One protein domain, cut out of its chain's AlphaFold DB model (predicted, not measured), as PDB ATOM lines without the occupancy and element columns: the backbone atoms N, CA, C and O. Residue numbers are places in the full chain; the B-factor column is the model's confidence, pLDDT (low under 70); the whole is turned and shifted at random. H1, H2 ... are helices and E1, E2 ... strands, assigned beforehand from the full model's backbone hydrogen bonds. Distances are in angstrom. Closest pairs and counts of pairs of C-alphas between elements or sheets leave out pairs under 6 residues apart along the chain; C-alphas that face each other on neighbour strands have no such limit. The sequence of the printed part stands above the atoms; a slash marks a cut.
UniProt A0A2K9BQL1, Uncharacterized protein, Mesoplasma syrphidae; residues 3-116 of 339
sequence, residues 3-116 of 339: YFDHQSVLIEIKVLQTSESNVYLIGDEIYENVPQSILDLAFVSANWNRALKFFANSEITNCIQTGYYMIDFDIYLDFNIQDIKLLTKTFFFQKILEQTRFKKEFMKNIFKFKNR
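Overview. This is residues 3 to 116 of the 339 residues of an uncharacterized protein of Mesoplasma syrphidae (UniProt A0A2K9BQL1). Two long strands, E1 and E4, run side by side along the longest axis of a sheet curled like part of a barrel, with the short strands E2 and E3 towards one end and E5 at the other. H1 and H2 pack on one face, H2 between E2 and E5, and H3 is over the opposite face. The printed part has 114 residues with three named helices and five named strands, in the order E1 E2 E3 H1 E4 E5 H2 H3; the class is mixed, and the sheet runs E3 E2 E1 E4 E5, antiparallel throughout. It is compact, with a radius of gyration of the C-alphas of 14.7 A, and spans 47 by 29 by 27 A.

Arrangement. Start at E1, residues 3 to 17, whose hairpin with E2, residues 22 to 26, has N 14 and O 25 at 2.9 A. E3, residues 29 to 31, completes a meander, each strand the antiparallel neighbour of the one before; N 31 and O 24 are 2.8 A apart. Find E4, residues 63 to 78, beside E1, with N 9 and O 71 at 2.9 A. E4 forms a hairpin with E5, residues 83 to 87, where N 76 and O 85 are 2.8 A apart. H1, residues 36 to 42, is on the sheet at a height of 9.2 A; its closest C-alphas to E4 are Ala 42 and Tyr 68, 4.7 A. H2, residues 91 to 98, is over none of the strands, its height of 4.3 A only just above the sheet's level; its closest C-alphas to E5 are Gln 94 and Leu 87, 6.8 A. H3, residues 100 to 115, is over E1 at a height of 8.5 A, slantwise at 47 degrees on the local plane. The O i to N i+4 pairs within hydrogen-bond range are 2 of 3 in H1, 3 of 4 in H2 and 9 of 12 in H3.

Along the chain. Find C-alpha 3 at (275.394, 292.554, 492.810); E1 runs 40.5 A from there, E4 37.9 A. H3, 22.1 A long, ends at C-alpha 115, (272.603, 275.971, 493.973).

Size, cuts and confidence. The C-alphas farthest apart, of Ser 19 and Asn 80, are 47.5 A apart. The printed part has no cut; the link from H1 to E4, residues 43 to 62, is long. Residue 61 is under pLDDT 70.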
ATOM      1  N   TYR A   3     274.764 293.390 493.834       93.69
ATOM      2  CA  TYR A   3     275.394 292.554 492.810       93.69
ATOM      3  C   TYR A   3     275.581 291.122 493.322       93.69
ATOM      4  O   TYR A   3     276.292 290.896 494.300       93.69
ATOM      5  N   PHE A   4     274.969 290.149 492.649       92.25
ATOM      6  CA  PHE A   4     275.034 288.747 493.048       92.25
ATOM      7  C   PHE A   4     276.149 288.004 492.331       92.25
ATOM      8  O   PHE A   4     277.052 287.463 492.967       92.25
ATOM      9  N   ASP A   5     276.063 287.925 491.007       92.06
ATOM     10  CA  ASP A   5     276.975 287.116 490.214       92.06
ATOM     11  C   ASP A   5     276.906 287.481 488.734       92.06
ATOM     12  O   ASP A   5     275.971 288.133 488.273       92.06
ATOM     13  N   HIS A   6     277.873 286.974 487.988       92.88
ATOM     14  CA  HIS A   6     277.872 286.963 486.539       92.88
ATOM     15  C   HIS A   6     277.358 285.614 486.014       92.88
ATOM     16  O   HIS A   6     277.532 284.565 486.653       92.88
ATOM     17  N   GLN A   7     276.720 285.606 484.848       93.25
ATOM     18  CA  GLN A   7     276.308 284.375 484.185       93.25
ATOM     19  C   GLN A   7     276.400 284.494 482.665       93.25
ATOM     20  O   GLN A   7     275.918 285.450 482.067       93.25
ATOM     21  N   SER A   8     276.931 283.432 482.065       93.50
ATOM     22  CA  SER A   8     276.907 283.194 480.625       93.50
ATOM     23  C   SER A   8     275.905 282.084 480.316       93.50
ATOM     24  O   SER A   8     275.939 281.024 480.959       93.50
ATOM     25  N   VAL A   9     275.001 282.298 479.363       95.06
ATOM     26  CA  VAL A   9     274.058 281.269 478.897       95.06
ATOM     27  C   VAL A   9     274.014 281.225 477.383       95.06
ATOM     28  O   VAL A   9     274.134 282.243 476.706       95.06
ATOM     29  N   LEU A  10     273.818 280.028 476.850       95.12
ATOM     30  CA  LEU A  10     273.721 279.824 475.419       95.12
ATOM     31  C   LEU A  10     272.261 279.971 474.985       95.12
ATOM     32  O   LEU A  10     271.422 279.171 475.391       95.12
ATOM     33  N   ILE A  11     271.944 280.969 474.172       95.62
ATOM     34  CA  ILE A  11     270.614 281.125 473.582       95.62
ATOM     35  C   ILE A  11     270.522 280.334 472.282       95.62
ATOM     36  O   ILE A  11     271.458 280.327 471.484       95.62
ATOM     37  N   GLU A  12     269.400 279.657 472.077       94.94
ATOM     38  CA  GLU A  12     269.057 279.039 470.803       94.94
ATOM     39  C   GLU A  12     268.419 280.073 469.874       94.94
ATOM     40  O   GLU A  12     267.495 280.786 470.266       94.94
ATOM     41  N   ILE A  13     268.904 280.123 468.637       95.25
ATOM     42  CA  ILE A  13     268.383 280.981 467.579       95.25
ATOM     43  C   ILE A  13     267.900 280.073 466.454       95.25
ATOM     44  O   ILE A  13     268.703 279.407 465.795       95.25
ATOM     45  N   LYS A  14     266.587 280.031 466.223       94.88
ATOM     46  CA  LYS A  14     265.992 279.301 465.098       94.88
ATOM     47  C   LYS A  14     265.684 280.263 463.959       94.88
ATOM     48  O   LYS A  14     265.012 281.266 464.169       94.88
ATOM     49  N   VAL A  15     266.141 279.941 462.754       94.69
ATOM     50  CA  VAL A  15     265.760 280.647 461.526       94.69
ATOM     51  C   VAL A  15     264.458 280.045 461.018       94.69
ATOM     52  O   VAL A  15     264.399 278.844 460.743       94.69
ATOM     53  N   LEU A  16     263.423 280.871 460.902       93.38
ATOM     54  CA  LEU A  16     262.121 280.496 460.362       93.38
ATOM     55  C   LEU A  16     261.940 281.127 458.981       93.38
ATOM     56  O   LEU A  16     262.294 282.290 458.777       93.38
ATOM     57  N   GLN A  17     261.354 280.373 458.051       87.19
ATOM     58  CA  GLN A  17     260.959 280.913 456.753       87.19
ATOM     59  C   GLN A  17     259.564 281.518 456.856       87.19
ATOM     60  O   GLN A  17     258.621 280.825 457.243       87.19
ATOM     61  N   THR A  18     259.415 282.782 456.472       82.94
ATOM     62  CA  THR A  18     258.102 283.375 456.187       82.94
ATOM     63  C   THR A  18     257.923 283.533 454.677       82.94
ATOM     64  O   THR A  18     258.847 283.277 453.903       82.94
ATOM     65  N   SER A  19     256.733 283.941 454.237       79.12
ATOM     66  CA  SER A  19     256.455 284.212 452.821       79.12
ATOM     67  C   SER A  19     257.296 285.352 452.235       79.12
ATOM     68  O   SER A  19     257.437 285.423 451.018       79.12
ATOM     69  N   GLU A  20     257.848 286.232 453.078       77.62
ATOM     70  CA  GLU A  20     258.482 287.486 452.653       77.62
ATOM     71  C   GLU A  20     259.972 287.570 453.025       77.62
ATOM     72  O   GLU A  20     260.751 288.188 452.300       77.62
ATOM     73  N   SER A  21     260.400 286.929 454.119       85.38
ATOM     74  CA  SER A  21     261.794 286.953 454.583       85.38
ATOM     75  C   SER A  21     262.110 285.850 455.606       85.38
ATOM     76  O   SER A  21     261.233 285.107 456.062       85.38
ATOM     77  N   ASN A  22     263.385 285.740 455.988       89.75
ATOM     78  CA  ASN A  22     263.784 284.953 457.150       89.75
ATOM     79  C   ASN A  22     263.549 285.765 458.428       89.75
ATOM     80  O   ASN A  22     263.962 286.920 458.507       89.75
ATOM     81  N   VAL A  23     262.957 285.133 459.438       94.44
ATOM     82  CA  VAL A  23     262.811 285.694 460.791       94.44
ATOM     83  C   VAL A  23     263.486 284.783 461.813       94.44
ATOM     84  O   VAL A  23     263.781 283.618 461.528       94.44
ATOM     85  N   TYR A  24     263.739 285.297 463.015       95.06
ATOM     86  CA  TYR A  24     264.522 284.601 464.032       95.06
ATOM     87  C   TYR A  24     263.703 284.374 465.295       95.06
ATOM     88  O   TYR A  24     263.259 285.323 465.930       95.06
ATOM     89  N   LEU A  25     263.530 283.118 465.690       95.75
ATOM     90  CA  LEU A  25     262.882 282.748 466.942       95.75
ATOM     91  C   LEU A  25     263.933 282.534 468.036       95.75
ATOM     92  O   LEU A  25     264.824 281.691 467.886       95.75
ATOM     93  N   ILE A  26     263.793 283.270 469.141       96.06
ATOM     94  CA  ILE A  26     264.627 283.153 470.346       96.06
ATOM     95  C   ILE A  26     263.701 283.144 471.561       96.06
ATOM     96  O   ILE A  26     262.967 284.104 471.791       96.06
ATOM     97  N   GLY A  27     263.738 282.066 472.347       94.31
ATOM     98  CA  GLY A  27     262.750 281.858 473.407       94.31
ATOM     99  C   GLY A  27     261.349 281.715 472.815       94.31
ATOM    100  O   GLY A  27     261.110 280.818 472.007       94.31
ATOM    101  N   ASP A  28     260.423 282.578 473.209       91.88
ATOM    102  CA  ASP A  28     259.047 282.646 472.702       91.88
ATOM    103  C   ASP A  28     258.785 283.818 471.739       91.88
ATOM    104  O   ASP A  28     257.680 283.928 471.211       91.88
ATOM    105  N   GLU A  29     259.790 284.649 471.452       94.88
ATOM    106  CA  GLU A  29     259.639 285.837 470.608       94.88
ATOM    107  C   GLU A  29     260.269 285.675 469.219       94.88
ATOM    108  O   GLU A  29     261.342 285.086 469.053       94.88
ATOM    109  N   ILE A  30     259.600 286.257 468.219       94.06
ATOM    110  CA  ILE A  30     260.088 286.358 466.844       94.06
ATOM    111  C   ILE A  30     260.706 287.741 466.638       94.06
ATOM    112  O   ILE A  30     260.084 288.768 466.903       94.06
ATOM    113  N   TYR A  31     261.924 287.752 466.115       94.38
ATOM    114  CA  TYR A  31     262.684 288.939 465.764       94.38
ATOM    115  C   TYR A  31     262.827 289.010 464.246       94.38
ATOM    116  O   TYR A  31     263.367 288.096 463.624       94.38
ATOM    117  N   GLU A  32     262.392 290.116 463.649       93.06
ATOM    118  CA  GLU A  32     262.634 290.395 462.226       93.06
ATOM    119  C   GLU A  32     264.120 290.641 461.946       93.06
ATOM    120  O   GLU A  32     264.622 290.312 460.880       93.06
ATOM    121  N   ASN A  33     264.837 291.202 462.926       90.50
ATOM    122  CA  ASN A  33     266.239 291.568 462.795       90.50
ATOM    123  C   ASN A  33     267.039 291.116 464.020       90.50
ATOM    124  O   ASN A  33     266.694 291.438 465.161       90.50
ATOM    125  N   VAL A  34     268.153 290.431 463.766       93.31
ATOM    126  CA  VAL A  34     269.188 290.093 464.750       93.31
ATOM    127  C   VAL A  34     270.504 290.700 464.257       93.31
ATOM    128  O   VAL A  34     270.789 290.601 463.064       93.31
ATOM    129  N   PRO A  35     271.315 291.341 465.120       94.38
ATOM    130  CA  PRO A  35     272.603 291.890 464.703       94.38
ATOM    131  C   PRO A  35     273.469 290.856 463.971       94.38
ATOM    132  O   PRO A  35     273.662 289.746 464.465       94.38
ATOM    133  N   GLN A  36     274.033 291.233 462.820       91.75
ATOM    134  CA  GLN A  36     274.791 290.304 461.972       91.75
ATOM    135  C   GLN A  36     275.978 289.668 462.710       91.75
ATOM    136  O   GLN A  36     276.214 288.474 462.579       91.75
ATOM    137  N   SER A  37     276.644 290.426 463.587       91.38
ATOM    138  CA  SER A  37     277.738 289.926 464.430       91.38
ATOM    139  C   SER A  37     277.337 288.771 465.359       91.38
ATOM    140  O   SER A  37     278.189 287.978 465.753       91.38
ATOM    141  N   ILE A  38     276.054 288.665 465.719       92.44
ATOM    142  CA  ILE A  38     275.512 287.527 466.471       92.44
ATOM    143  C   ILE A  38     275.292 286.346 465.528       92.44
ATOM    144  O   ILE A  38     275.701 285.233 465.845       92.44
ATOM    145  N   LEU A  39     274.681 286.587 464.365       91.75
ATOM    146  CA  LEU A  39     274.373 285.547 463.379       91.75
ATOM    147  C   LEU A  39     275.638 284.874 462.839       91.75
ATOM    148  O   LEU A  39     275.696 283.647 462.803       91.75
ATOM    149  N   ASP A  40     276.672 285.650 462.511       89.62
ATOM    150  CA  ASP A  40     277.941 285.141 461.978       89.62
ATOM    151  C   ASP A  40     278.608 284.127 462.918       89.62
ATOM    152  O   ASP A  40     279.248 283.177 462.473       89.62
ATOM    153  N   LEU A  41     278.432 284.306 464.230       89.25
ATOM    154  CA  LEU A  41     278.988 283.427 465.258       89.25
ATOM    155  C   LEU A  41     278.024 282.306 465.664       89.25
ATOM    156  O   LEU A  41     278.472 281.243 466.090       89.25
ATOM    157  N   ALA A  42     276.713 282.520 465.530       90.25
ATOM    158  CA  ALA A  42     275.701 281.597 466.032       90.25
ATOM    159  C   ALA A  42     275.673 280.249 465.293       90.25
ATOM    160  O   ALA A  42     275.298 279.231 465.875       90.25
ATOM    161  N   PHE A  43     276.060 280.225 464.017       87.00
ATOM    162  CA  PHE A  43     275.995 279.023 463.174       87.00
ATOM    163  C   PHE A  43     277.362 278.368 462.936       87.00
ATOM    164  O   PHE A  43     277.492 277.481 462.091       87.00
ATOM    165  N   VAL A  44     278.383 278.774 463.694       83.44
ATOM    166  CA  VAL A  44     279.697 278.126 463.676       83.44
ATOM    167  C   VAL A  44     279.629 276.804 464.447       83.44
ATOM    168  O   VAL A  44     279.039 276.719 465.525       83.44
ATOM    169  N   SER A  45     280.260 275.757 463.908       72.19
ATOM    170  CA  SER A  45     280.356 274.459 464.582       72.19
ATOM    171  C   SER A  45     281.196 274.581 465.856       72.19
ATOM    172  O   SER A  45     282.418 274.720 465.804       72.19
ATOM    173  N   ALA A  46     280.535 274.533 467.010       76.75
ATOM    174  CA  ALA A  46     281.170 274.539 468.319       76.75
ATOM    175  C   ALA A  46     280.494 273.520 469.249       76.75
ATOM    176  O   ALA A  46     279.284 273.286 469.197       76.75
ATOM    177  N   ASN A  47     281.288 272.875 470.108       73.50
ATOM    178  CA  ASN A  47     280.783 271.873 471.043       73.50
ATOM    179  C   ASN A  47     280.204 272.542 472.296       73.50
ATOM    180  O   ASN A  47     280.930 272.912 473.218       73.50
ATOM    181  N   TRP A  48     278.876 272.630 472.349       80.62
ATOM    182  CA  TRP A  48     278.137 273.282 473.432       80.62
ATOM    183  C   TRP A  48     277.512 272.321 474.450       80.62
ATOM    184  O   TRP A  48     276.619 272.710 475.204       80.62
ATOM    185  N   ASN A  49     277.939 271.058 474.494       74.81
ATOM    186  CA  ASN A  49     277.261 270.017 475.283       74.81
ATOM    187  C   ASN A  49     277.247 270.271 476.801       74.81
ATOM    188  O   ASN A  49     276.454 269.662 477.511       74.81
ATOM    189  N   ARG A  50     278.105 271.165 477.307       77.62
ATOM    190  CA  ARG A  50     278.205 271.499 478.739       77.62
ATOM    191  C   ARG A  50     277.616 272.863 479.115       77.62
ATOM    192  O   ARG A  50     277.605 273.191 480.299       77.62
ATOM    193  N   ALA A  51     277.161 273.655 478.145       86.94
ATOM    194  CA  ALA A  51     276.608 274.981 478.409       86.94
ATOM    195  C   ALA A  51     275.168 274.892 478.936       86.94
ATOM    196  O   ALA A  51     274.410 274.004 478.547       86.94
ATOM    197  N   LEU A  52     274.780 275.837 479.795       92.31
ATOM    198  CA  LEU A  52     273.383 276.030 480.178       92.31
ATOM    199  C   LEU A  52     272.658 276.741 479.024       92.31
ATOM    200  O   LEU A  52     273.084 277.826 478.627       92.31
ATOM    201  N   LYS A  53     271.605 276.124 478.473       94.25
ATOM    202  CA  LYS A  53     270.968 276.566 477.221       94.25
ATOM    203  C   LYS A  53     269.547 277.086 477.430       94.25
ATOM    204  O   LYS A  53     268.740 276.396 478.052       94.25
ATOM    205  N   PHE A  54     269.238 278.249 476.863       96.19
ATOM    206  CA  PHE A  54     267.886 278.787 476.732       96.19
ATOM    207  C   PHE A  54     267.324 278.397 475.363       96.19
ATOM    208  O   PHE A  54     267.764 278.917 474.338       96.19
ATOM    209  N   PHE A  55     266.401 277.437 475.347       94.44
ATOM    210  CA  PHE A  55     265.839 276.887 474.114       94.44
ATOM    211  C   PHE A  55     264.694 277.740 473.572       94.44
ATOM    212  O   PHE A  55     263.911 278.307 474.338       94.44
ATOM    213  N   ALA A  56     264.574 277.778 472.246       92.94
ATOM    214  CA  ALA A  56     263.430 278.373 471.580       92.94
ATOM    215  C   ALA A  56     262.183 277.498 471.766       92.94
ATOM    216  O   ALA A  56     262.279 276.288 471.995       92.94
ATOM    217  N   ASN A  57     261.000 278.097 471.627       89.06
ATOM    218  CA  ASN A  57     259.738 277.391 471.774       89.06
ATOM    219  C   ASN A  57     259.686 276.182 470.826       89.06
ATOM    220  O   ASN A  57     259.892 276.306 469.617       89.06
ATOM    221  N   SER A  58     259.451 274.998 471.391       84.44
ATOM    222  CA  SER A  58     259.390 273.739 470.648       84.44
ATOM    223  C   SER A  58     258.104 273.594 469.842       84.44
ATOM    224  O   SER A  58     258.085 272.827 468.888       84.44
ATOM    225  N   GLU A  59     257.051 274.325 470.210       85.25
ATOM    226  CA  GLU A  59     255.751 274.283 469.529       85.25
ATOM    227  C   GLU A  59     255.763 275.008 468.179       85.25
ATOM    228  O   GLU A  59     254.928 274.734 467.322       85.25
ATOM    229  N   ILE A  60     256.723 275.912 467.956       81.69
ATOM    230  CA  ILE A  60     256.855 276.618 466.683       81.69
ATOM    231  C   ILE A  60     257.633 275.730 465.710       81.69
ATOM    232  O   ILE A  60     258.859 275.600 465.768       81.69
ATOM    233  N   THR A  61     256.883 275.108 464.808       67.56
ATOM    234  CA  THR A  61     257.383 274.258 463.728       67.56
ATOM    235  C   THR A  61     257.516 275.083 462.449       67.56
ATOM    236  O   THR A  61     256.575 275.798 462.128       67.56
ATOM    237  N   ASN A  62     258.680 275.003 461.781       79.69
ATOM    238  CA  ASN A  62     259.094 275.575 460.467       79.69
ATOM    239  C   ASN A  62     260.540 276.119 460.521       79.69
ATOM    240  O   ASN A  62     260.865 277.175 459.979       79.69
ATOM    241  N   CYS A  63     261.417 275.408 461.229       86.31
ATOM    242  CA  CYS A  63     262.807 275.798 461.419       86.31
ATOM    243  C   CYS A  63     263.662 275.319 460.242       86.31
ATOM    244  O   CYS A  63     263.746 274.119 459.996       86.31
ATOM    245  N   ILE A  64     264.329 276.249 459.561       90.44
ATOM    246  CA  ILE A  64     265.277 275.949 458.477       90.44
ATOM    247  C   ILE A  64     266.662 275.647 459.054       90.44
ATOM    248  O   ILE A  64     267.373 274.766 458.578       90.44
ATOM    249  N   GLN A  65     267.053 276.389 460.093       90.69
ATOM    250  CA  GLN A  65     268.386 276.308 460.678       90.69
ATOM    251  C   GLN A  65     268.346 276.652 462.165       90.69
ATOM    252  O   GLN A  65     267.597 277.529 462.590       90.69
ATOM    253  N   THR A  66     269.174 275.982 462.961       92.12
ATOM    254  CA  THR A  66     269.356 276.280 464.386       92.12
ATOM    255  C   THR A  66     270.802 276.669 464.646       92.12
ATOM    256  O   THR A  66     271.725 275.986 464.204       92.12
ATOM    257  N   GLY A  67     270.980 277.775 465.356       93.00
ATOM    258  CA  GLY A  67     272.259 278.290 465.815       93.00
ATOM    259  C   GLY A  67     272.219 278.558 467.312       93.00
ATOM    260  O   GLY A  67     271.160 278.530 467.943       93.00
ATOM    261  N   TYR A  68     273.386 278.819 467.882       94.50
ATOM    262  CA  TYR A  68     273.550 279.068 469.303       94.50
ATOM    263  C   TYR A  68     274.519 280.215 469.551       94.50
ATOM    264  O   TYR A  68     275.618 280.218 469.009       94.50
ATOM    265  N   TYR A  69     274.152 281.142 470.431       93.38
ATOM    266  CA  TYR A  69     275.007 282.275 470.787       93.38
ATOM    267  C   TYR A  69     275.139 282.410 472.305       93.38
ATOM    268  O   TYR A  69     274.176 282.181 473.029       93.38
ATOM    269  N   MET A  70     276.323 282.756 472.812       93.00
ATOM    270  CA  MET A  70     276.526 282.968 474.249       93.00
ATOM    271  C   MET A  70     276.168 284.407 474.618       93.00
ATOM    272  O   MET A  70     276.752 285.336 474.070       93.00
ATOM    273  N   ILE A  71     275.241 284.595 475.553       94.25
ATOM    274  CA  ILE A  71     274.972 285.906 476.145       94.25
ATOM    275  C   ILE A  71     275.510 285.952 477.569       94.25
ATOM    276  O   ILE A  71     275.325 285.012 478.344       94.25
ATOM    277  N   ASP A  72     276.140 287.073 477.897       94.62
ATOM    278  CA  ASP A  72     276.684 287.369 479.214       94.62
ATOM    279  C   ASP A  72     275.834 288.443 479.893       94.62
ATOM    280  O   ASP A  72     275.500 289.475 479.293       94.62
ATOM    281  N   PHE A  73     275.482 288.214 481.153       96.38
ATOM    282  CA  PHE A  73     274.717 289.160 481.954       96.38
ATOM    283  C   PHE A  73     275.064 289.063 483.433       96.38
ATOM    284  O   PHE A  73     275.515 288.037 483.945       96.38
ATOM    285  N   ASP A  74     274.824 290.165 484.121       96.50
ATOM    286  CA  ASP A  74     274.981 290.294 485.555       96.50
ATOM    287  C   ASP A  74     273.626 290.124 486.243       96.50
ATOM    288  O   ASP A  74     272.590 290.602 485.772       96.50
ATOM    289  N   ILE A  75     273.651 289.428 487.372       94.81
ATOM    290  CA  ILE A  75     272.498 289.146 488.217       94.81
ATOM    291  C   ILE A  75     272.574 290.065 489.429       94.81
ATOM    292  O   ILE A  75     273.562 290.060 490.165       94.81
ATOM    293  N   TYR A  76     271.500 290.807 489.663       94.56
ATOM    294  CA  TYR A  76     271.323 291.665 490.822       94.56
ATOM    295  C   TYR A  76     270.124 291.203 491.641       94.56
ATOM    296  O   TYR A  76     269.081 290.846 491.092       94.56
ATOM    297  N   LEU A  77     270.272 291.240 492.962       93.62
ATOM    298  CA  LEU A  77     269.187 291.024 493.908       93.62
ATOM    299  C   LEU A  77     268.602 292.373 494.309       93.62
ATOM    300  O   LEU A  77     269.326 293.279 494.740       93.62
ATOM    301  N   ASP A  78     267.292 292.510 494.169       92.62
ATOM    302  CA  ASP A  78     266.557 293.660 494.665       92.62
ATOM    303  C   ASP A  78     265.822 293.277 495.950       92.62
ATOM    304  O   ASP A  78     264.740 292.695 495.919       92.62
ATOM    305  N   PHE A  79     266.438 293.596 497.088       90.44
ATOM    306  CA  PHE A  79     265.901 293.278 498.410       90.44
ATOM    307  C   PHE A  79     264.615 294.046 498.750       90.44
ATOM    308  O   PHE A  79     263.865 293.583 499.606       90.44
ATOM    309  N   ASN A  80     264.326 295.172 498.084       88.56
ATOM    310  CA  ASN A  80     263.134 295.973 498.378       88.56
ATOM    311  C   ASN A  80     261.865 295.333 497.811       88.56
ATOM    312  O   ASN A  80     260.832 295.305 498.472       88.56
ATOM    313  N   ILE A  81     261.948 294.811 496.586       90.50
ATOM    314  CA  ILE A  81     260.823 294.153 495.901       90.50
ATOM    315  C   ILE A  81     260.946 292.624 495.872       90.50
ATOM    316  O   ILE A  81     260.079 291.963 495.310       90.50
ATOM    317  N   GLN A  82     262.013 292.075 496.463       89.94
ATOM    318  CA  GLN A  82     262.317 290.641 496.523       89.94
ATOM    319  C   GLN A  82     262.335 289.978 495.138       89.94
ATOM    320  O   GLN A  82     261.752 288.917 494.906       89.94
ATOM    321  N   ASP A  83     263.009 290.640 494.198       90.50
ATOM    322  CA  ASP A  83     263.058 290.249 492.789       90.50
ATOM    323  C   ASP A  83     264.495 290.233 492.260       90.50
ATOM    324  O   ASP A  83     265.439 290.733 492.879       90.50
ATOM    325  N   ILE A  84     264.660 289.651 491.078       92.50
ATOM    326  CA  ILE A  84     265.944 289.513 490.405       92.50
ATOM    327  C   ILE A  84     265.977 290.448 489.206       92.50
ATOM    328  O   ILE A  84     265.123 290.389 488.320       92.50
ATOM    329  N   LYS A  85     266.997 291.302 489.154       93.19
ATOM    330  CA  LYS A  85     267.262 292.166 488.005       93.19
ATOM    331  C   LYS A  85     268.443 291.627 487.219       93.19
ATOM    332  O   LYS A  85     269.460 291.240 487.786       93.19
ATOM    333  N   LEU A  86     268.287 291.596 485.902       95.19
ATOM    334  CA  LEU A  86     269.302 291.136 484.965       95.19
ATOM    335  C   LEU A  86     269.748 292.329 484.136       95.19
ATOM    336  O   LEU A  86     268.896 293.042 483.602       95.19
ATOM    337  N   LEU A  87     271.059 292.534 484.044       95.38
ATOM    338  CA  LEU A  87     271.648 293.608 483.254       95.38
ATOM    339  C   LEU A  87     272.711 293.047 482.317       95.38
ATOM    340  O   LEU A  87     273.530 292.217 482.703       95.38
ATOM    341  N   THR A  88     272.728 293.536 481.086       95.50
ATOM    342  CA  THR A  88     273.745 293.197 480.091       95.50
ATOM    343  C   THR A  88     274.162 294.442 479.317       95.50
ATOM    344  O   THR A  88     273.413 295.413 479.217       95.50
ATOM    345  N   LYS A  89     275.381 294.432 478.770       91.31
ATOM    346  CA  LYS A  89     275.926 295.571 478.012       91.31
ATOM    347  C   LYS A  89     275.262 295.743 476.644       91.31
ATOM    348  O   LYS A  89     275.257 296.844 476.102       91.31
ATOM    349  N   THR A  90     274.719 294.667 476.078       90.81
ATOM    350  CA  THR A  90     274.150 294.666 474.726       90.81
ATOM    351  C   THR A  90     272.635 294.815 474.791       90.81
ATOM    352  O   THR A  90     271.937 293.905 475.230       90.81
ATOM    353  N   PHE A  91     272.106 295.925 474.269       91.38
ATOM    354  CA  PHE A  91     270.664 296.211 474.287       91.38
ATOM    355  C   PHE A  91     269.803 295.093 473.675       91.38
ATOM    356  O   PHE A  91     268.734 294.779 474.189       91.38
ATOM    357  N   PHE A  92     270.274 294.444 472.605       93.88
ATOM    358  CA  PHE A  92     269.562 293.309 472.013       93.88
ATOM    359  C   PHE A  92     269.413 292.129 472.992       93.88
ATOM    360  O   PHE A  92     268.337 291.548 473.084       93.88
ATOM    361  N   PHE A  93     270.451 291.811 473.773       94.69
ATOM    362  CA  PHE A  93     270.370 290.752 474.784       94.69
ATOM    363  C   PHE A  93     269.430 291.132 475.919       94.69
ATOM    364  O   PHE A  93     268.727 290.262 476.418       94.69
ATOM    365  N   GLN A  94     269.352 292.416 476.279       95.88
ATOM    366  CA  GLN A  94     268.405 292.881 477.289       95.88
ATOM    367  C   GLN A  94     266.960 292.514 476.910       95.88
ATOM    368  O   GLN A  94     266.232 292.029 477.769       95.88
ATOM    369  N   LYS A  95     266.578 292.619 475.626       95.12
ATOM    370  CA  LYS A  95     265.252 292.179 475.148       95.12
ATOM    371  C   LYS A  95     264.998 290.696 475.422       95.12
ATOM    372  O   LYS A  95     263.949 290.337 475.942       95.12
ATOM    373  N   ILE A  96     265.987 289.844 475.146       96.25
ATOM    374  CA  ILE A  96     265.902 288.397 475.399       96.25
ATOM    375  C   ILE A  96     265.795 288.107 476.903       96.25
ATOM    376  O   ILE A  96     264.964 287.305 477.322       96.25
ATOM    377  N   LEU A  97     266.602 288.780 477.732       96.00
ATOM    378  CA  LEU A  97     266.555 288.649 479.196       96.00
ATOM    379  C   LEU A  97     265.237 289.164 479.789       96.00
ATOM    380  O   LEU A  97     264.850 288.763 480.889       96.00
ATOM    381  N   GLU A  98     264.558 290.075 479.093       94.81
ATOM    382  CA  GLU A  98     263.303 290.664 479.536       94.81
ATOM    383  C   GLU A  98     262.074 289.803 479.266       94.81
ATOM    384  O   GLU A  98     261.073 290.003 479.968       94.81
ATOM    385  N   GLN A  99     262.183 288.823 478.362       95.25
ATOM    386  CA  GLN A  99     261.130 287.862 478.041       95.25
ATOM    387  C   GLN A  99     260.576 287.193 479.305       95.25
ATOM    388  O   GLN A  99     261.313 286.771 480.206       95.25
ATOM    389  N   THR A 100     259.252 287.022 479.347       92.69
ATOM    390  CA  THR A 100     258.579 286.359 480.474       92.69
ATOM    391  C   THR A 100     259.081 284.929 480.643       92.69
ATOM    392  O   THR A 100     259.352 284.508 481.771       92.69
ATOM    393  N   ARG A 101     259.271 284.203 479.535       93.44
ATOM    394  CA  ARG A 101     259.813 282.843 479.538       93.44
ATOM    395  C   ARG A 101     261.221 282.786 480.126       93.44
ATOM    396  O   ARG A 101     261.503 281.925 480.962       93.44
ATOM    397  N   PHE A 102     262.091 283.730 479.760       95.31
ATOM    398  CA  PHE A 102     263.438 283.808 480.324       95.31
ATOM    399  C   PHE A 102     263.378 284.013 481.845       95.31
ATOM    400  O   PHE A 102     263.906 283.200 482.611       95.31
ATOM    401  N   LYS A 103     262.661 285.051 482.295       92.25
ATOM    402  CA  LYS A 103     262.559 285.423 483.714       92.25
ATOM    403  C   LYS A 103     261.871 284.365 484.574       92.25
ATOM    404  O   LYS A 103     262.344 284.076 485.664       92.25
ATOM    405  N   LYS A 104     260.760 283.779 484.123       87.44
ATOM    406  CA  LYS A 104     259.941 282.884 484.962       87.44
ATOM    407  C   LYS A 104     260.341 281.416 484.860       87.44
ATOM    408  O   LYS A 104     260.296 280.709 485.868       87.44
ATOM    409  N   GLU A 105     260.718 280.948 483.673       89.81
ATOM    410  CA  GLU A 105     261.015 279.532 483.440       89.81
ATOM    411  C   GLU A 105     262.517 279.269 483.473       89.81
ATOM    412  O   GLU A 105     262.985 278.416 484.230       89.81
ATOM    413  N   PHE A 106     263.295 280.022 482.692       94.06
ATOM    414  CA  PHE A 106     264.714 279.726 482.528       94.06
ATOM    415  C   PHE A 106     265.568 280.131 483.737       94.06
ATOM    416  O   PHE A 106     266.473 279.381 484.117       94.06
ATOM    417  N   MET A 107     265.243 281.231 484.424       92.88
ATOM    418  CA  MET A 107     265.950 281.630 485.653       92.88
ATOM    419  C   MET A 107     265.943 280.546 486.735       92.88
ATOM    420  O   MET A 107     266.941 280.378 487.436       92.88
ATOM    421  N   LYS A 108     264.878 279.738 486.830       90.88
ATOM    422  CA  LYS A 108     264.839 278.590 487.754       90.88
ATOM    423  C   LYS A 108     265.958 277.591 487.457       90.88
ATOM    424  O   LYS A 108     266.575 277.067 488.381       90.88
ATOM    425  N   ASN A 109     266.270 277.361 486.181       92.44
ATOM    426  CA  ASN A 109     267.361 276.475 485.774       92.44
ATOM    427  C   ASN A 109     268.733 277.073 486.102       92.44
ATOM    428  O   ASN A 109     269.621 276.339 486.538       92.44
ATOM    429  N   ILE A 110     268.894 278.393 485.953       93.69
ATOM    430  CA  ILE A 110     270.116 279.108 486.349       93.69
ATOM    431  C   ILE A 110     270.363 278.939 487.852       93.69
ATOM    432  O   ILE A 110     271.449 278.508 488.247       93.69
ATOM    433  N   PHE A 111     269.363 279.195 488.697       91.81
ATOM    434  CA  PHE A 111     269.521 279.028 490.144       91.81
ATOM    435  C   PHE A 111     269.661 277.571 490.558       91.81
ATOM    436  O   PHE A 111     270.526 277.265 491.370       91.81
ATOM    437  N   LYS A 112     268.943 276.633 489.930       90.81
ATOM    438  CA  LYS A 112     269.166 275.195 490.145       90.81
ATOM    439  C   LYS A 112     270.620 274.803 489.869       90.81
ATOM    440  O   LYS A 112     271.218 274.061 490.647       90.81
ATOM    441  N   PHE A 113     271.211 275.320 488.789       89.88
ATOM    442  CA  PHE A 113     272.616 275.088 488.468       89.88
ATOM    443  C   PHE A 113     273.561 275.721 489.498       89.88
ATOM    444  O   PHE A 113     274.483 275.047 489.959       89.88
ATOM    445  N   LYS A 114     273.335 276.980 489.893       88.44
ATOM    446  CA  LYS A 114     274.169 277.679 490.888       88.44
ATOM    447  C   LYS A 114     274.049 277.071 492.296       88.44
ATOM    448  O   LYS A 114     275.034 277.017 493.027       88.44
ATOM    449  N   ASN A 115     272.883 276.544 492.654       90.00
ATOM    450  CA  ASN A 115     272.603 275.971 493.973       90.00
ATOM    451  C   ASN A 115     273.121 274.534 494.143       90.00
ATOM    452  O   ASN A 115     273.209 274.059 495.272       90.00
ATOM    453  N   ARG A 116     273.481 273.825 493.061       86.94
ATOM    454  CA  ARG A 116     273.740 272.366 493.066       86.94
ATOM    455  C   ARG A 116     274.771 271.868 494.091       86.94
ATOM    456  O   ARG A 116     274.705 270.716 494.497       86.94
TER     457      ARG A 116